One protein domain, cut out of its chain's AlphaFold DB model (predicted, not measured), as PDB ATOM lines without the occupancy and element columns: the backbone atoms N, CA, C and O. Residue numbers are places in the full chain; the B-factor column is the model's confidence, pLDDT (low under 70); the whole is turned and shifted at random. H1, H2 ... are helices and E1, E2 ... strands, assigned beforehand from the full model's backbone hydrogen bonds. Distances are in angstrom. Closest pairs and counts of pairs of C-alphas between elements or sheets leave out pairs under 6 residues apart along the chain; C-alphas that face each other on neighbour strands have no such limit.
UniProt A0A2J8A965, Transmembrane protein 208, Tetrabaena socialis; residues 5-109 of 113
ATOM      1  N   GLY A   5      23.643  57.678 -52.205       78.56
ATOM      2  CA  GLY A   5      23.579  57.919 -50.753       78.56
ATOM      3  C   GLY A   5      22.922  56.781 -49.958       78.56
ATOM      4  O   GLY A   5      23.591  56.186 -49.115       78.56
ATOM      5  N   PRO A   6      21.666  56.398 -50.268       80.19
ATOM      6  CA  PRO A   6      20.974  55.333 -49.542       80.19
ATOM      7  C   PRO A   6      21.686  53.983 -49.656       80.19
ATOM      8  O   PRO A   6      21.855  53.288 -48.662       80.19
ATOM      9  N   LYS A   7      22.178  53.630 -50.852       82.50
ATOM     10  CA  LYS A   7      22.918  52.374 -51.069       82.50
ATOM     11  C   LYS A   7      24.220  52.321 -50.264       82.50
ATOM     12  O   LYS A   7      24.512  51.288 -49.666       82.50
ATOM     13  N   LYS A   8      24.970  53.427 -50.213       85.94
ATOM     14  CA  LYS A   8      26.196  53.541 -49.412       85.94
ATOM     15  C   LYS A   8      25.906  53.373 -47.918       85.94
ATOM     16  O   LYS A   8      26.627  52.655 -47.234       85.94
ATOM     17  N   GLN A   9      24.816  53.961 -47.433       84.38
ATOM     18  CA  GLN A   9      24.415  53.852 -46.033       84.38
ATOM     19  C   GLN A   9      24.054  52.417 -45.629       84.38
ATOM     20  O   GLN A   9      24.498  51.948 -44.584       84.38
ATOM     21  N   VAL A  10      23.358  51.668 -46.494       87.75
ATOM     22  CA  VAL A  10      23.100  50.232 -46.269       87.75
ATOM     23  C   VAL A  10      24.404  49.447 -46.117       87.75
ATOM     24  O   VAL A  10      24.511  48.569 -45.258       87.75
ATOM     25  N   GLU A  11      25.402  49.731 -46.952       88.88
ATOM     26  CA  GLU A  11      26.694  49.044 -46.903       88.88
ATOM     27  C   GLU A  11      27.471  49.364 -45.615       88.88
ATOM     28  O   GLU A  11      27.985  48.456 -44.953       88.88
ATOM     29  N   GLU A  12      27.497  50.634 -45.210       87.94
ATOM     30  CA  GLU A  12      28.115  51.073 -43.956       87.94
ATOM     31  C   GLU A  12      27.422  50.459 -42.732       87.94
ATOM     32  O   GLU A  12      28.097  49.922 -41.845       87.94
ATOM     33  N   ASN A  13      26.088  50.433 -42.721       88.12
ATOM     34  CA  ASN A  13      25.284  49.802 -41.677       88.12
ATOM     35  C   ASN A  13      25.567  48.297 -41.579       88.12
ATOM     36  O   ASN A  13      25.850  47.786 -40.493       88.12
ATOM     37  N   LYS A  14      25.616  47.584 -42.712       89.12
ATOM     38  CA  LYS A  14      26.004  46.161 -42.753       89.12
ATOM     39  C   LYS A  14      27.402  45.934 -42.180       89.12
ATOM     40  O   LYS A  14      27.605  44.997 -41.404       89.12
ATOM     41  N   LYS A  15      28.370  46.789 -42.529       89.94
ATOM     42  CA  LYS A  15      29.740  46.705 -42.001       89.94
ATOM     43  C   LYS A  15      29.766  46.912 -40.484       89.94
ATOM     44  O   LYS A  15      30.437  46.150 -39.790       89.94
ATOM     45  N   ARG A  16      29.015  47.885 -39.960       87.19
ATOM     46  CA  ARG A  16      28.927  48.156 -38.516       87.19
ATOM     47  C   ARG A  16      28.253  47.032 -37.744       87.19
ATOM     48  O   ARG A  16      28.813  46.572 -36.754       87.19
ATOM     49  N   LEU A  17      27.121  46.524 -38.228       89.38
ATOM     50  CA  LEU A  17      26.445  45.376 -37.617       89.38
ATOM     51  C   LEU A  17      27.340  44.136 -37.590       89.38
ATOM     52  O   LEU A  17      27.327  43.392 -36.612       89.38
ATOM     53  N   ARG A  18      28.149  43.920 -38.634       91.56
ATOM     54  CA  ARG A  18      29.140  42.838 -38.656       91.56
ATOM     55  C   ARG A  18      30.229  43.039 -37.603       91.56
ATOM     56  O   ARG A  18      30.551  42.093 -36.894       91.56
ATOM     57  N   ASN A  19      30.765  44.250 -37.471       88.31
ATOM     58  CA  ASN A  19      31.763  44.550 -36.444       88.31
ATOM     59  C   ASN A  19      31.196  44.366 -35.028       88.31
ATOM     60  O   ASN A  19      31.881  43.808 -34.178       88.31
ATOM     61  N   LEU A  20      29.940  44.759 -34.792       87.50
ATOM     62  CA  LEU A  20      29.247  44.499 -33.528       87.50
ATOM     63  C   LEU A  20      29.115  43.002 -33.249       87.50
ATOM     64  O   LEU A  20      29.434  42.564 -32.151       87.50
ATOM     65  N   ARG A  21      28.720  42.200 -34.247       88.38
ATOM     66  CA  ARG A  21      28.681  40.735 -34.103       88.38
ATOM     67  C   ARG A  21      30.045  40.159 -33.737       88.38
ATOM     68  O   ARG A  21      30.105  39.254 -32.915       88.38
ATOM     69  N   TYR A  22      31.127  40.675 -34.322       88.69
ATOM     70  CA  TYR A  22      32.475  40.257 -33.943       88.69
ATOM     71  C   TYR A  22      32.829  40.667 -32.513       88.69
ATOM     72  O   TYR A  22      33.379  39.846 -31.793       88.69
ATOM     73  N   ALA A  23      32.484  41.881 -32.077       85.00
ATOM     74  CA  ALA A  23      32.719  42.318 -30.700       85.00
ATOM     75  C   ALA A  23      31.980  41.432 -29.683       85.00
ATOM     76  O   ALA A  23      32.600  40.947 -28.740       85.00
ATOM     77  N   ILE A  24      30.698  41.152 -29.937       85.62
ATOM     78  CA  ILE A  24      29.864  40.221 -29.157       85.62
ATOM     79  C   ILE A  24      30.507  38.829 -29.120       85.62
ATOM     80  O   ILE A  24      30.753  38.269 -28.056       85.62
ATOM     81  N   ALA A  25      30.860  38.279 -30.286       86.38
ATOM     82  CA  ALA A  25      31.460  36.950 -30.379       86.38
ATOM     83  C   ALA A  25      32.806  36.859 -29.642       86.38
ATOM     84  O   ALA A  25      33.076  35.856 -28.988       86.38
ATOM     85  N   VAL A  26      33.636  37.904 -29.719       86.31
ATOM     86  CA  VAL A  26      34.901  37.992 -28.981       86.31
ATOM     87  C   VAL A  26      34.644  38.078 -27.476       86.31
ATOM     88  O   VAL A  26      35.303  37.364 -26.727       86.31
ATOM     89  N   GLY A  27      33.675  38.882 -27.029       81.81
ATOM     90  CA  GLY A  27      33.275  38.967 -25.620       81.81
ATOM     91  C   GLY A  27      32.843  37.613 -25.056       81.81
ATOM     92  O   GLY A  27      33.402  37.143 -24.062       81.81
ATOM     93  N   ILE A  28      31.943  36.926 -25.765       83.38
ATOM     94  CA  ILE A  28      31.482  35.576 -25.413       83.38
ATOM     95  C   ILE A  28      32.649  34.581 -25.416       83.38
ATOM     96  O   ILE A  28      32.785  33.786 -24.485       83.38
ATOM     97  N   ALA A  29      33.517  34.618 -26.433       83.25
ATOM     98  CA  ALA A  29      34.669  33.726 -26.516       83.25
ATOM     99  C   ALA A  29      35.636  33.938 -25.345       83.25
ATOM    100  O   ALA A  29      36.058  32.965 -24.728       83.25
ATOM    101  N   ILE A  30      35.945  35.190 -24.991       83.12
ATOM    102  CA  ILE A  30      36.782  35.526 -23.832       83.12
ATOM    103  C   ILE A  30      36.146  34.997 -22.545       83.12
ATOM    104  O   ILE A  30      36.831  34.347 -21.756       83.12
ATOM    105  N   TYR A  31      34.841  35.208 -22.350       78.12
ATOM    106  CA  TYR A  31      34.118  34.691 -21.187       78.12
ATOM    107  C   TYR A  31      34.230  33.163 -21.077       78.12
ATOM    108  O   TYR A  31      34.619  32.633 -20.032       78.12
ATOM    109  N   VAL A  32      33.946  32.449 -22.171       77.62
ATOM    110  CA  VAL A  32      34.024  30.984 -22.226       77.62
ATOM    111  C   VAL A  32      35.456  30.500 -21.989       77.62
ATOM    112  O   VAL A  32      35.657  29.578 -21.199       77.62
ATOM    113  N   LEU A  33      36.456  31.135 -22.605       80.75
ATOM    114  CA  LEU A  33      37.869  30.778 -22.451       80.75
ATOM    115  C   LEU A  33      38.357  30.980 -21.018       80.75
ATOM    116  O   LEU A  33      38.909  30.050 -20.438       80.75
ATOM    117  N   ILE A  34      38.112  32.148 -20.416       75.81
ATOM    118  CA  ILE A  34      38.477  32.413 -19.017       75.81
ATOM    119  C   ILE A  34      37.827  31.370 -18.105       75.81
ATOM    120  O   ILE A  34      38.471  30.830 -17.204       75.81
ATOM    121  N   ARG A  35      36.557  31.038 -18.349       72.31
ATOM    122  CA  ARG A  35      35.815  30.107 -17.499       72.31
ATOM    123  C   ARG A  35      36.284  28.658 -17.637       72.31
ATOM    124  O   ARG A  35      36.393  27.966 -16.623       72.31
ATOM    125  N   LEU A  36      36.548  28.201 -18.860       73.75
ATOM    126  CA  LEU A  36      37.016  26.841 -19.132       73.75
ATOM    127  C   LEU A  36      38.471  26.643 -18.698       73.75
ATOM    128  O   LEU A  36      38.776  25.619 -18.090       73.75
ATOM    129  N   LEU A  37      39.346  27.615 -18.971       71.06
ATOM    130  CA  LEU A  37      40.783  27.498 -18.717       71.06
ATOM    131  C   LEU A  37      41.154  27.761 -17.254       71.06
ATOM    132  O   LEU A  37      42.013  27.063 -16.722       71.06
ATOM    133  N   LEU A  38      40.528  28.742 -16.594       67.06
ATOM    134  CA  LEU A  38      40.958  29.175 -15.258       67.06
ATOM    135  C   LEU A  38      40.076  28.665 -14.111       67.06
ATOM    136  O   LEU A  38      40.533  28.663 -12.972       67.06
ATOM    137  N   ARG A  39      38.815  28.266 -14.354       64.38
ATOM    138  CA  ARG A  39      37.831  28.085 -13.260       64.38
ATOM    139  C   ARG A  39      37.046  26.767 -13.254       64.38
ATOM    140  O   ARG A  39      36.029  26.685 -12.571       64.38
ATOM    141  N   GLN A  40      37.497  25.745 -13.987       62.16
ATOM    142  CA  GLN A  40      36.936  24.377 -13.977       62.16
ATOM    143  C   GLN A  40      35.385  24.304 -14.006       62.16
ATOM    144  O   GLN A  40      34.753  23.538 -13.275       62.16
ATOM    145  N   GLY A  41      34.761  25.071 -14.908       57.91
ATOM    146  CA  GLY A  41      33.410  24.793 -15.415       57.91
ATOM    147  C   GLY A  41      32.228  25.571 -14.813       57.91
ATOM    148  O   GLY A  41      32.336  26.373 -13.878       57.91
ATOM    149  N   PHE A  42      31.055  25.330 -15.408       60.66
ATOM    150  CA  PHE A  42      29.750  25.941 -15.105       60.66
ATOM    151  C   PHE A  42      29.011  25.223 -13.962       60.66
ATOM    152  O   PHE A  42      27.829  24.916 -14.063       60.66
ATOM    153  N   ARG A  43      29.706  24.892 -12.869       62.78
ATOM    154  CA  ARG A  43      29.138  24.034 -11.810       62.78
ATOM    155  C   ARG A  43      28.113  24.712 -10.896       62.78
ATOM    156  O   ARG A  43      27.371  24.016 -10.216       62.78
ATOM    157  N   SER A  44      28.060  26.043 -10.872       68.25
ATOM    158  CA  SER A  44      27.152  26.804 -10.006       68.25
ATOM    159  C   SER A  44      26.050  27.487 -10.815       68.25
ATOM    160  O   SER A  44      26.323  28.107 -11.846       68.25
ATOM    161  N   GLN A  45      24.813  27.417 -10.313       69.25
ATOM    162  CA  GLN A  45      23.639  28.066 -10.912       69.25
ATOM    163  C   GLN A  45      23.804  29.591 -11.029       69.25
ATOM    164  O   GLN A  45      23.257  30.200 -11.946       69.25
ATOM    165  N   TRP A  46      24.644  30.199 -10.184       72.81
ATOM    166  CA  TRP A  46      24.996  31.618 -10.261       72.81
ATOM    167  C   TRP A  46      25.703  32.000 -11.567       72.81
ATOM    168  O   TRP A  46      25.551  33.122 -12.043       72.81
ATOM    169  N   HIS A  47      26.433  31.073 -12.194       71.06
ATOM    170  CA  HIS A  47      27.081  31.334 -13.483       71.06
ATOM    171  C   HIS A  47      26.097  31.287 -14.641       71.06
ATOM    172  O   HIS A  47      26.224  32.075 -15.570       71.06
ATOM    173  N   VAL A  48      25.099  30.406 -14.562       73.06
ATOM    174  CA  VAL A  48      24.010  30.365 -15.539       73.06
ATOM    175  C   VAL A  48      23.188  31.649 -15.440       73.06
ATOM    176  O   VAL A  48      22.939  32.292 -16.455       73.06
ATOM    177  N   LEU A  49      22.855  32.090 -14.222       78.38
ATOM    178  CA  LEU A  49      22.151  33.356 -14.007       78.38
ATOM    179  C   LEU A  49      22.961  34.565 -14.505       78.38
ATOM    180  O   LEU A  49      22.417  35.413 -15.205       78.38
ATOM    181  N   GLY A  50      24.265  34.622 -14.211       76.38
ATOM    182  CA  GLY A  50      25.155  35.672 -14.722       76.38
ATOM    183  C   GLY A  50      25.304  35.658 -16.249       76.38
ATOM    184  O   GLY A  50      25.365  36.715 -16.878       76.38
ATOM    185  N   ALA A  51      25.295  34.475 -16.870       75.88
ATOM    186  CA  ALA A  51      25.288  34.351 -18.324       75.88
ATOM    187  C   ALA A  51      23.989  34.919 -18.920       75.88
ATOM    188  O   ALA A  51      24.045  35.728 -19.839       75.88
ATOM    189  N   PHE A  52      22.821  34.601 -18.356       80.56
ATOM    190  CA  PHE A  52      21.559  35.197 -18.813       80.56
ATOM    191  C   PHE A  52      21.501  36.713 -18.590       80.56
ATOM    192  O   PHE A  52      21.047  37.440 -19.472       80.56
ATOM    193  N   ALA A  53      22.010  37.199 -17.455       81.44
ATOM    194  CA  ALA A  53      22.051  38.625 -17.136       81.44
ATOM    195  C   ALA A  53      22.910  39.444 -18.114       81.44
ATOM    196  O   ALA A  53      22.689  40.643 -18.254       81.44
ATOM    197  N   THR A  54      23.863  38.811 -18.801       81.88
ATOM    198  CA  THR A  54      24.696  39.464 -19.822       81.88
ATOM    199  C   THR A  54      24.153  39.255 -21.237       81.88
ATOM    200  O   THR A  54      24.080  40.209 -22.003       81.88
ATOM    201  N   ILE A  55      23.655  38.059 -21.566       83.88
ATOM    202  CA  ILE A  55      23.100  37.758 -22.896       83.88
ATOM    203  C   ILE A  55      21.824  38.565 -23.182       83.88
ATOM    204  O   ILE A  55      21.643  39.051 -24.297       83.88
ATOM    205  N   ILE A  56      20.919  38.727 -22.208       86.56
ATOM    206  CA  ILE A  56      19.622  39.386 -22.452       86.56
ATOM    207  C   ILE A  56      19.796  40.857 -22.880       86.56
ATOM    208  O   ILE A  56      19.266  41.226 -23.934       86.56
ATOM    209  N   PRO A  57      20.536  41.708 -22.140       86.31
ATOM    210  CA  PRO A  57      20.764  43.091 -22.553       86.31
ATOM    211  C   PRO A  57      21.554  43.204 -23.860       86.31
ATOM    212  O   PRO A  57      21.272  44.092 -24.664       86.31
ATOM    213  N   GLU A  58      22.508  42.302 -24.094       84.06
ATOM    214  CA  GLU A  58      23.311  42.255 -25.319       84.06
ATOM    215  C   GLU A  58      22.437  41.989 -26.551       84.06
ATOM    216  O   GLU A  58      22.474  42.749 -27.521       84.06
ATOM    217  N   VAL A  59      21.579  40.964 -26.482       87.81
ATOM    218  CA  VAL A  59      20.625  40.634 -27.549       87.81
ATOM    219  C   VAL A  59      19.637  41.776 -27.766       87.81
ATOM    220  O   VAL A  59      19.352  42.121 -28.916       87.81
ATOM    221  N   PHE A  60      19.135  42.391 -26.693       89.81
ATOM    222  CA  PHE A  60      18.221  43.527 -26.789       89.81
ATOM    223  C   PHE A  60      18.868  44.725 -27.499       89.81
ATOM    224  O   PHE A  60      18.318  45.219 -28.485       89.81
ATOM    225  N   CYS A  61      20.050  45.162 -27.051       88.44
ATOM    226  CA  CYS A  61      20.749  46.311 -27.634       88.44
ATOM    227  C   CYS A  61      21.132  46.043 -29.092       88.44
ATOM    228  O   CYS A  61      20.891  46.883 -29.958       88.44
ATOM    229  N   TYR A  62      21.654  44.850 -29.392       89.31
ATOM    230  CA  TYR A  62      21.978  44.466 -30.763       89.31
ATOM    231  C   TYR A  62      20.741  44.480 -31.669       89.31
ATOM    232  O   TYR A  62      20.792  45.010 -32.779       89.31
ATOM    233  N   SER A  63      19.617  43.934 -31.196       89.06
ATOM    234  CA  SER A  63      18.368  43.885 -31.963       89.06
ATOM    235  C   SER A  63      17.801  45.282 -32.215       89.06
ATOM    236  O   SER A  63      17.337  45.564 -33.320       89.06
ATOM    237  N   ALA A  64      17.879  46.175 -31.225       88.06
ATOM    238  CA  ALA A  64      17.463  47.567 -31.369       88.06
ATOM    239  C   ALA A  64      18.303  48.307 -32.425       88.06
ATOM    240  O   ALA A  64      17.741  48.937 -33.321       88.06
ATOM    241  N   ILE A  65      19.634  48.152 -32.384       87.81
ATOM    242  CA  ILE A  65      20.558  48.723 -33.379       87.81
ATOM    243  C   ILE A  65      20.281  48.146 -34.774       87.81
ATOM    244  O   ILE A  65      20.221  48.888 -35.753       87.81
ATOM    245  N   ALA A  66      20.083  46.829 -34.882       89.06
ATOM    246  CA  ALA A  66      19.804  46.163 -36.153       89.06
ATOM    247  C   ALA A  66      18.494  46.643 -36.787       89.06
ATOM    248  O   ALA A  66      18.461  46.882 -37.991       89.06
ATOM    249  N   LYS A  67      17.448  46.844 -35.978       88.50
ATOM    250  CA  LYS A  67      16.170  47.394 -36.436       88.50
ATOM    251  C   LYS A  67      16.302  48.847 -36.891       88.50
ATOM    252  O   LYS A  67      15.721  49.235 -37.894       88.50
ATOM    253  N   TYR A  68      17.105  49.648 -36.190       86.44
ATOM    254  CA  TYR A  68      17.403  51.022 -36.607       86.44
ATOM    255  C   TYR A  68      18.159  51.084 -37.941       86.44
ATOM    256  O   TYR A  68      17.973  52.009 -38.725       86.44
ATOM    257  N   ALA A  69      19.005  50.094 -38.206       87.12
ATOM    258  CA  ALA A  69      19.810  49.989 -39.416       87.12
ATOM    259  C   ALA A  69      19.065  49.388 -40.623       87.12
ATOM    260  O   ALA A  69      19.672  49.237 -41.688       87.12
ATOM    261  N   GLU A  70      17.806  48.979 -40.453       88.56
ATOM    262  CA  GLU A  70      17.049  48.242 -41.461       88.56
ATOM    263  C   GLU A  70      16.751  49.117 -42.684       88.56
ATOM    264  O   GLU A  70      16.332  50.268 -42.573       88.56
ATOM    265  N   ALA A  71      17.018  48.567 -43.866       88.44
ATOM    266  CA  ALA A  71      16.832  49.263 -45.129       88.44
ATOM    267  C   ALA A  71      15.464  48.926 -45.723       88.44
ATOM    268  O   ALA A  71      15.068  47.761 -45.731       88.44
ATOM    269  N   GLU A  72      14.793  49.923 -46.294       87.88
ATOM    270  CA  GLU A  72      13.536  49.725 -47.014       87.88
ATOM    271  C   GLU A  72      13.802  49.656 -48.517       87.88
ATOM    272  O   GLU A  72      14.524  50.485 -49.084       87.88
ATOM    273  N   TYR A  73      13.197  48.665 -49.164       86.62
ATOM    274  CA  TYR A  73      13.315  48.414 -50.595       86.62
ATOM    275  C   TYR A  73      11.942  48.563 -51.252       86.62
ATOM    276  O   TYR A  73      10.927  48.211 -50.653       86.62
ATOM    277  N   ASN A  74      11.900  49.070 -52.483       88.38
ATOM    278  CA  ASN A  74      10.674  49.068 -53.283       88.38
ATOM    279  C   ASN A  74      10.425  47.687 -53.919       88.38
ATOM    280  O   ASN A  74      11.274  46.797 -53.862       88.38
ATOM    281  N   GLU A  75       9.280  47.530 -54.589       88.38
ATOM    282  CA  GLU A  75       8.905  46.301 -55.314       88.38
ATOM    283  C   GLU A  75       9.926  45.890 -56.393       88.38
ATOM    284  O   GLU A  75      10.033  44.718 -56.739       88.38
ATOM    285  N   GLY A  76      10.721  46.844 -56.894       85.31
ATOM    286  CA  GLY A  76      11.807  46.611 -57.849       85.31
ATOM    287  C   GLY A  76      13.162  46.259 -57.218       85.31
ATOM    288  O   GLY A  76      14.146  46.129 -57.943       85.31
ATOM    289  N   GLY A  77      13.253  46.139 -55.889       81.19
ATOM    290  CA  GLY A  77      14.496  45.832 -55.172       81.19
ATOM    291  C   GLY A  77      15.485  47.000 -55.060       81.19
ATOM    292  O   GLY A  77      16.639  46.804 -54.672       81.19
ATOM    293  N   GLU A  78      15.073  48.228 -55.381       83.88
ATOM    294  CA  GLU A  78      15.887  49.418 -55.144       83.88
ATOM    295  C   GLU A  78      15.714  49.930 -53.712       83.88
ATOM    296  O   GLU A  78      14.606  49.981 -53.183       83.88
ATOM    297  N   VAL A  79      16.821  50.370 -53.105       84.94
ATOM    298  CA  VAL A  79      16.824  50.988 -51.771       84.94
ATOM    299  C   VAL A  79      16.070  52.320 -51.820       84.94
ATOM    300  O   VAL A  79      16.531  53.267 -52.465       84.94
ATOM    301  N   VAL A  80      14.946  52.385 -51.111       85.44
ATOM    302  CA  VAL A  80      14.144  53.597 -50.881       85.44
ATOM    303  C   VAL A  80      14.678  54.344 -49.661       85.44
ATOM    304  O   VAL A  80      14.836  55.562 -49.703       85.44
ATOM    305  N   TYR A  81      15.050  53.601 -48.615       83.69
ATOM    306  CA  TYR A  81      15.634  54.126 -47.385       83.69
ATOM    307  C   TYR A  81      16.794  53.240 -46.921       83.69
ATOM    308  O   TYR A  81      16.686  52.017 -46.905       83.69
ATOM    309  N   GLY A  82      17.928  53.849 -46.564       80.00
ATOM    310  CA  GLY A  82      19.162  53.128 -46.223       80.00
ATOM    311  C   GLY A  82      19.260  52.633 -44.775       80.00
ATOM    312  O   GLY A  82      20.298  52.084 -44.399       80.00
ATOM    313  N   GLY A  83      18.215  52.847 -43.975       84.75
ATOM    314  CA  GLY A  83      18.270  52.730 -42.521       84.75
ATOM    315  C   GLY A  83      18.783  54.008 -41.859       84.75
ATOM    316  O   GLY A  83      19.303  54.914 -42.520       84.75
ATOM    317  N   ALA A  84      18.648  54.088 -40.537       82.06
ATOM    318  CA  ALA A  84      19.196  55.190 -39.762       82.06
ATOM    319  C   ALA A  84      20.730  55.180 -39.819       82.06
ATOM    320  O   ALA A  84      21.368  54.134 -39.976       82.06
ATOM    321  N   ASP A  85      21.343  56.355 -39.694       78.06
ATOM    322  CA  ASP A  85      22.792  56.456 -39.546       78.06
ATOM    323  C   ASP A  85      23.179  56.035 -38.127       78.06
ATOM    324  O   ASP A  85      22.908  56.743 -37.159       78.06
ATOM    325  N   LEU A  86      23.850  54.889 -38.009       77.38
ATOM    326  CA  LEU A  86      24.346  54.371 -36.733       77.38
ATOM    327  C   LEU A  86      25.467  55.238 -36.121       77.38
ATOM    328  O   LEU A  86      25.969  54.914 -35.049       77.38
ATOM    329  N   SER A  87      25.943  56.284 -36.813       72.31
ATOM    330  CA  SER A  87      26.872  57.295 -36.269       72.31
ATOM    331  C   SER A  87      26.158  58.403 -35.529       72.31
ATOM    332  O   SER A  87      26.805  59.132 -34.778       72.31
ATOM    333  N   MET A  88      24.870  58.602 -35.813       65.81
ATOM    334  CA  MET A  88      24.141  59.683 -35.185       65.81
ATOM    335  C   MET A  88      23.957  59.370 -33.703       65.81
ATOM    336  O   MET A  88      23.625  58.250 -33.310       65.81
ATOM    337  N   GLY A  89      24.236  60.378 -32.878       68.12
ATOM    338  CA  GLY A  89      24.080  60.296 -31.431       68.12
ATOM    339  C   GLY A  89      22.626  60.060 -31.002       68.12
ATOM    340  O   GLY A  89      21.721  59.873 -31.813       68.12
ATOM    341  N   GLY A  90      22.384  60.080 -29.691       80.44
ATOM    342  CA  GLY A  90      21.069  59.796 -29.109       80.44
ATOM    343  C   GLY A  90      20.918  58.325 -28.725       80.44
ATOM    344  O   GLY A  90      21.861  57.715 -28.227       80.44
ATOM    345  N   MET A  91      19.738  57.738 -28.949       78.12
ATOM    346  CA  MET A  91      19.422  56.372 -28.492       78.12
ATOM    347  C   MET A  91      20.365  55.294 -29.034       78.12
ATOM    348  O   MET A  91      20.696  54.360 -28.309       78.12
ATOM    349  N   CYS A  92      20.859  55.450 -30.266       81.00
ATOM    350  CA  CYS A  92      21.808  54.505 -30.846       81.00
ATOM    351  C   CYS A  92      23.138  54.484 -30.078       81.00
ATOM    352  O   CYS A  92      23.661  53.408 -29.796       81.00
ATOM    353  N   ALA A  93      23.647  55.653 -29.671       82.50
ATOM    354  CA  ALA A  93      24.857  55.747 -28.857       82.50
ATOM    355  C   ALA A  93      24.672  55.061 -27.495       82.50
ATOM    356  O   ALA A  93      25.523  54.275 -27.095       82.50
ATOM    357  N   TYR A  94      23.518  55.245 -26.844       85.44
ATOM    358  CA  TYR A  94      23.223  54.558 -25.583       85.44
ATOM    359  C   TYR A  94      23.175  53.031 -25.728       85.44
ATOM    360  O   TYR A  94      23.668  52.322 -24.851       85.44
ATOM    361  N   TRP A  95      22.624  52.499 -26.826       84.75
ATOM    362  CA  TRP A  95      22.659  51.052 -27.082       84.75
ATOM    363  C   TRP A  95      24.074  50.542 -27.342       84.75
ATOM    364  O   TRP A  95      24.405  49.449 -26.891       84.75
ATOM    365  N   HIS A  96      24.915  51.319 -28.029       82.50
ATOM    366  CA  HIS A  96      26.330  50.991 -28.191       82.50
ATOM    367  C   HIS A  96      27.058  50.958 -26.842       82.50
ATOM    368  O   HIS A  96      27.718  49.964 -26.541       82.50
ATOM    369  N   ASP A  97      26.893  51.990 -26.015       85.31
ATOM    370  CA  ASP A  97      27.531  52.083 -24.699       85.31
ATOM    371  C   ASP A  97      27.094  50.938 -23.782       85.31
ATOM    372  O   ASP A  97      27.933  50.259 -23.188       85.31
ATOM    373  N   ALA A  98      25.789  50.660 -23.717       84.31
ATOM    374  CA  ALA A  98      25.256  49.549 -22.936       84.31
ATOM    375  C   ALA A  98      25.841  48.204 -23.392       84.31
ATOM    376  O   ALA A  98      26.224  47.384 -22.559       84.31
ATOM    377  N   LEU A  99      25.969  47.992 -24.703       84.81
ATOM    378  CA  LEU A  99      26.522  46.765 -25.271       84.81
ATOM    379  C   LEU A  99      28.011  46.605 -24.917       84.81
ATOM    380  O   LEU A  99      28.431  45.521 -24.512       84.81
ATOM    381  N   PHE A 100      28.801  47.682 -24.964       82.69
ATOM    382  CA  PHE A 100      30.202  47.647 -24.530       82.69
ATOM    383  C   PHE A 100      30.359  47.405 -23.025       82.69
ATOM    384  O   PHE A 100      31.216  46.616 -22.624       82.69
ATOM    385  N   VAL A 101      29.523  48.033 -22.190       85.62
ATOM    386  CA  VAL A 101      29.515  47.793 -20.739       85.62
ATOM    387  C   VAL A 101      29.187  46.334 -20.443       85.62
ATOM    388  O   VAL A 101      29.869  45.712 -19.634       85.62
ATOM    389  N   VAL A 102      28.192  45.761 -21.120       84.56
ATOM    390  CA  VAL A 102      27.803  44.357 -20.934       84.56
ATOM    391  C   VAL A 102      28.937  43.414 -21.326       84.56
ATOM    392  O   VAL A 102      29.266  42.536 -20.533       84.56
ATOM    393  N   ILE A 103      29.592  43.629 -22.473       78.06
ATOM    394  CA  ILE A 103      30.763  42.839 -22.892       78.06
ATOM    395  C   ILE A 103      31.887  42.924 -21.849       78.06
ATOM    396  O   ILE A 103      32.480  41.909 -21.477       78.06
ATOM    397  N   PHE A 104      32.170  44.124 -21.334       80.62
ATOM    398  CA  PHE A 104      33.191  44.313 -20.305       80.62
ATOM    399  C   PHE A 104      32.829  43.593 -19.000       80.62
ATOM    400  O   PHE A 104      33.650  42.867 -18.437       80.62
ATOM    401  N   VAL A 105      31.586  43.747 -18.538       79.50
ATOM    402  CA  VAL A 105      31.066  43.066 -17.347       79.50
ATOM    403  C   VAL A 105      31.102  41.554 -17.535       79.50
ATOM    404  O   VAL A 105      31.435  40.851 -16.593       79.50
ATOM    405  N   GLN A 106      30.842  41.032 -18.731       73.69
ATOM    406  CA  GLN A 106      30.922  39.600 -19.014       73.69
ATOM    407  C   GLN A 106      32.350  39.063 -18.804       73.69
ATOM    408  O   GLN A 106      32.524  38.007 -18.199       73.69
ATOM    409  N   GLY A 107      33.381  39.816 -19.206       68.19
ATOM    410  CA  GLY A 107      34.780  39.477 -18.915       68.19
ATOM    411  C   GLY A 107      35.164  39.642 -17.435       68.19
ATOM    412  O   GLY A 107      35.848  38.788 -16.864       68.19
ATOM    413  N   ALA A 108      34.696  40.717 -16.794       69.12
ATOM    414  CA  ALA A 108      35.032  41.066 -15.412       69.12
ATOM    415  C   ALA A 108      34.255  40.255 -14.358       69.12
ATOM    416  O   ALA A 108      34.774  40.008 -13.268       69.12
ATOM    417  N   TYR A 109      33.043  39.783 -14.672       64.81
ATOM    418  CA  TYR A 109      32.189  38.936 -13.824       64.81
ATOM    419  C   TYR A 109      32.694  37.484 -13.790       64.81
ATOM    420  O   TYR A 109      31.970  36.496 -13.894       64.81
TER     421      TYR A 109
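AT A GLANCE: This is residues 5 to 109 of the 113 residues of the protein "Transmembrane protein 208" of Tetrabaena socialis (UniProt A0A2J8A965). Three helices, H1, H2 and H3, lie side by side in a loose up-and-down bundle, each running against the one before; near the start of H1, residues 72 to 81 fold back to the short strand E1. The 105 printed residues, mostly helix, hold H1, H2, E1 and H3 in order. The whole is loose, radius of gyration of the C-alphas 17.0 A, a rod spanning 54 by 25 by 18 A.

HOW THE PARTS SIT: H1, residues 5 to 38, and H2, residues 45 to 68, form a helical hairpin at a shallow tilt of 7 degrees; H1 touches H2 with residues 17 to 24 alone, the closest C-alphas, of Leu 17 and Ala 66, being 6.8 A apart. H3, residues 91 to 108, touches H2, opposite ways at a shallow tilt of 24 degrees; their closest C-alphas, of Cys 61 and Trp 95, are 5.1 A apart. E1, residues 79 to 81, pairs with no named strand. Every O i to N i+4 pair is within hydrogen-bond range in H1 and H3, 19 of 20 in H2.

IN THESE COORDINATES: H1, 48.9 A long, begins at C-alpha 5 (23.579, 57.919, -50.753). H2 is 35.0 A long; H3, 25.5 A, ends at C-alpha 108 (35.032, 41.066, -15.412).

THE WHOLE: The printed part has no cut. pLDDT is under 70 at residues 38 to 45, 88 to 89 and 107 to 109.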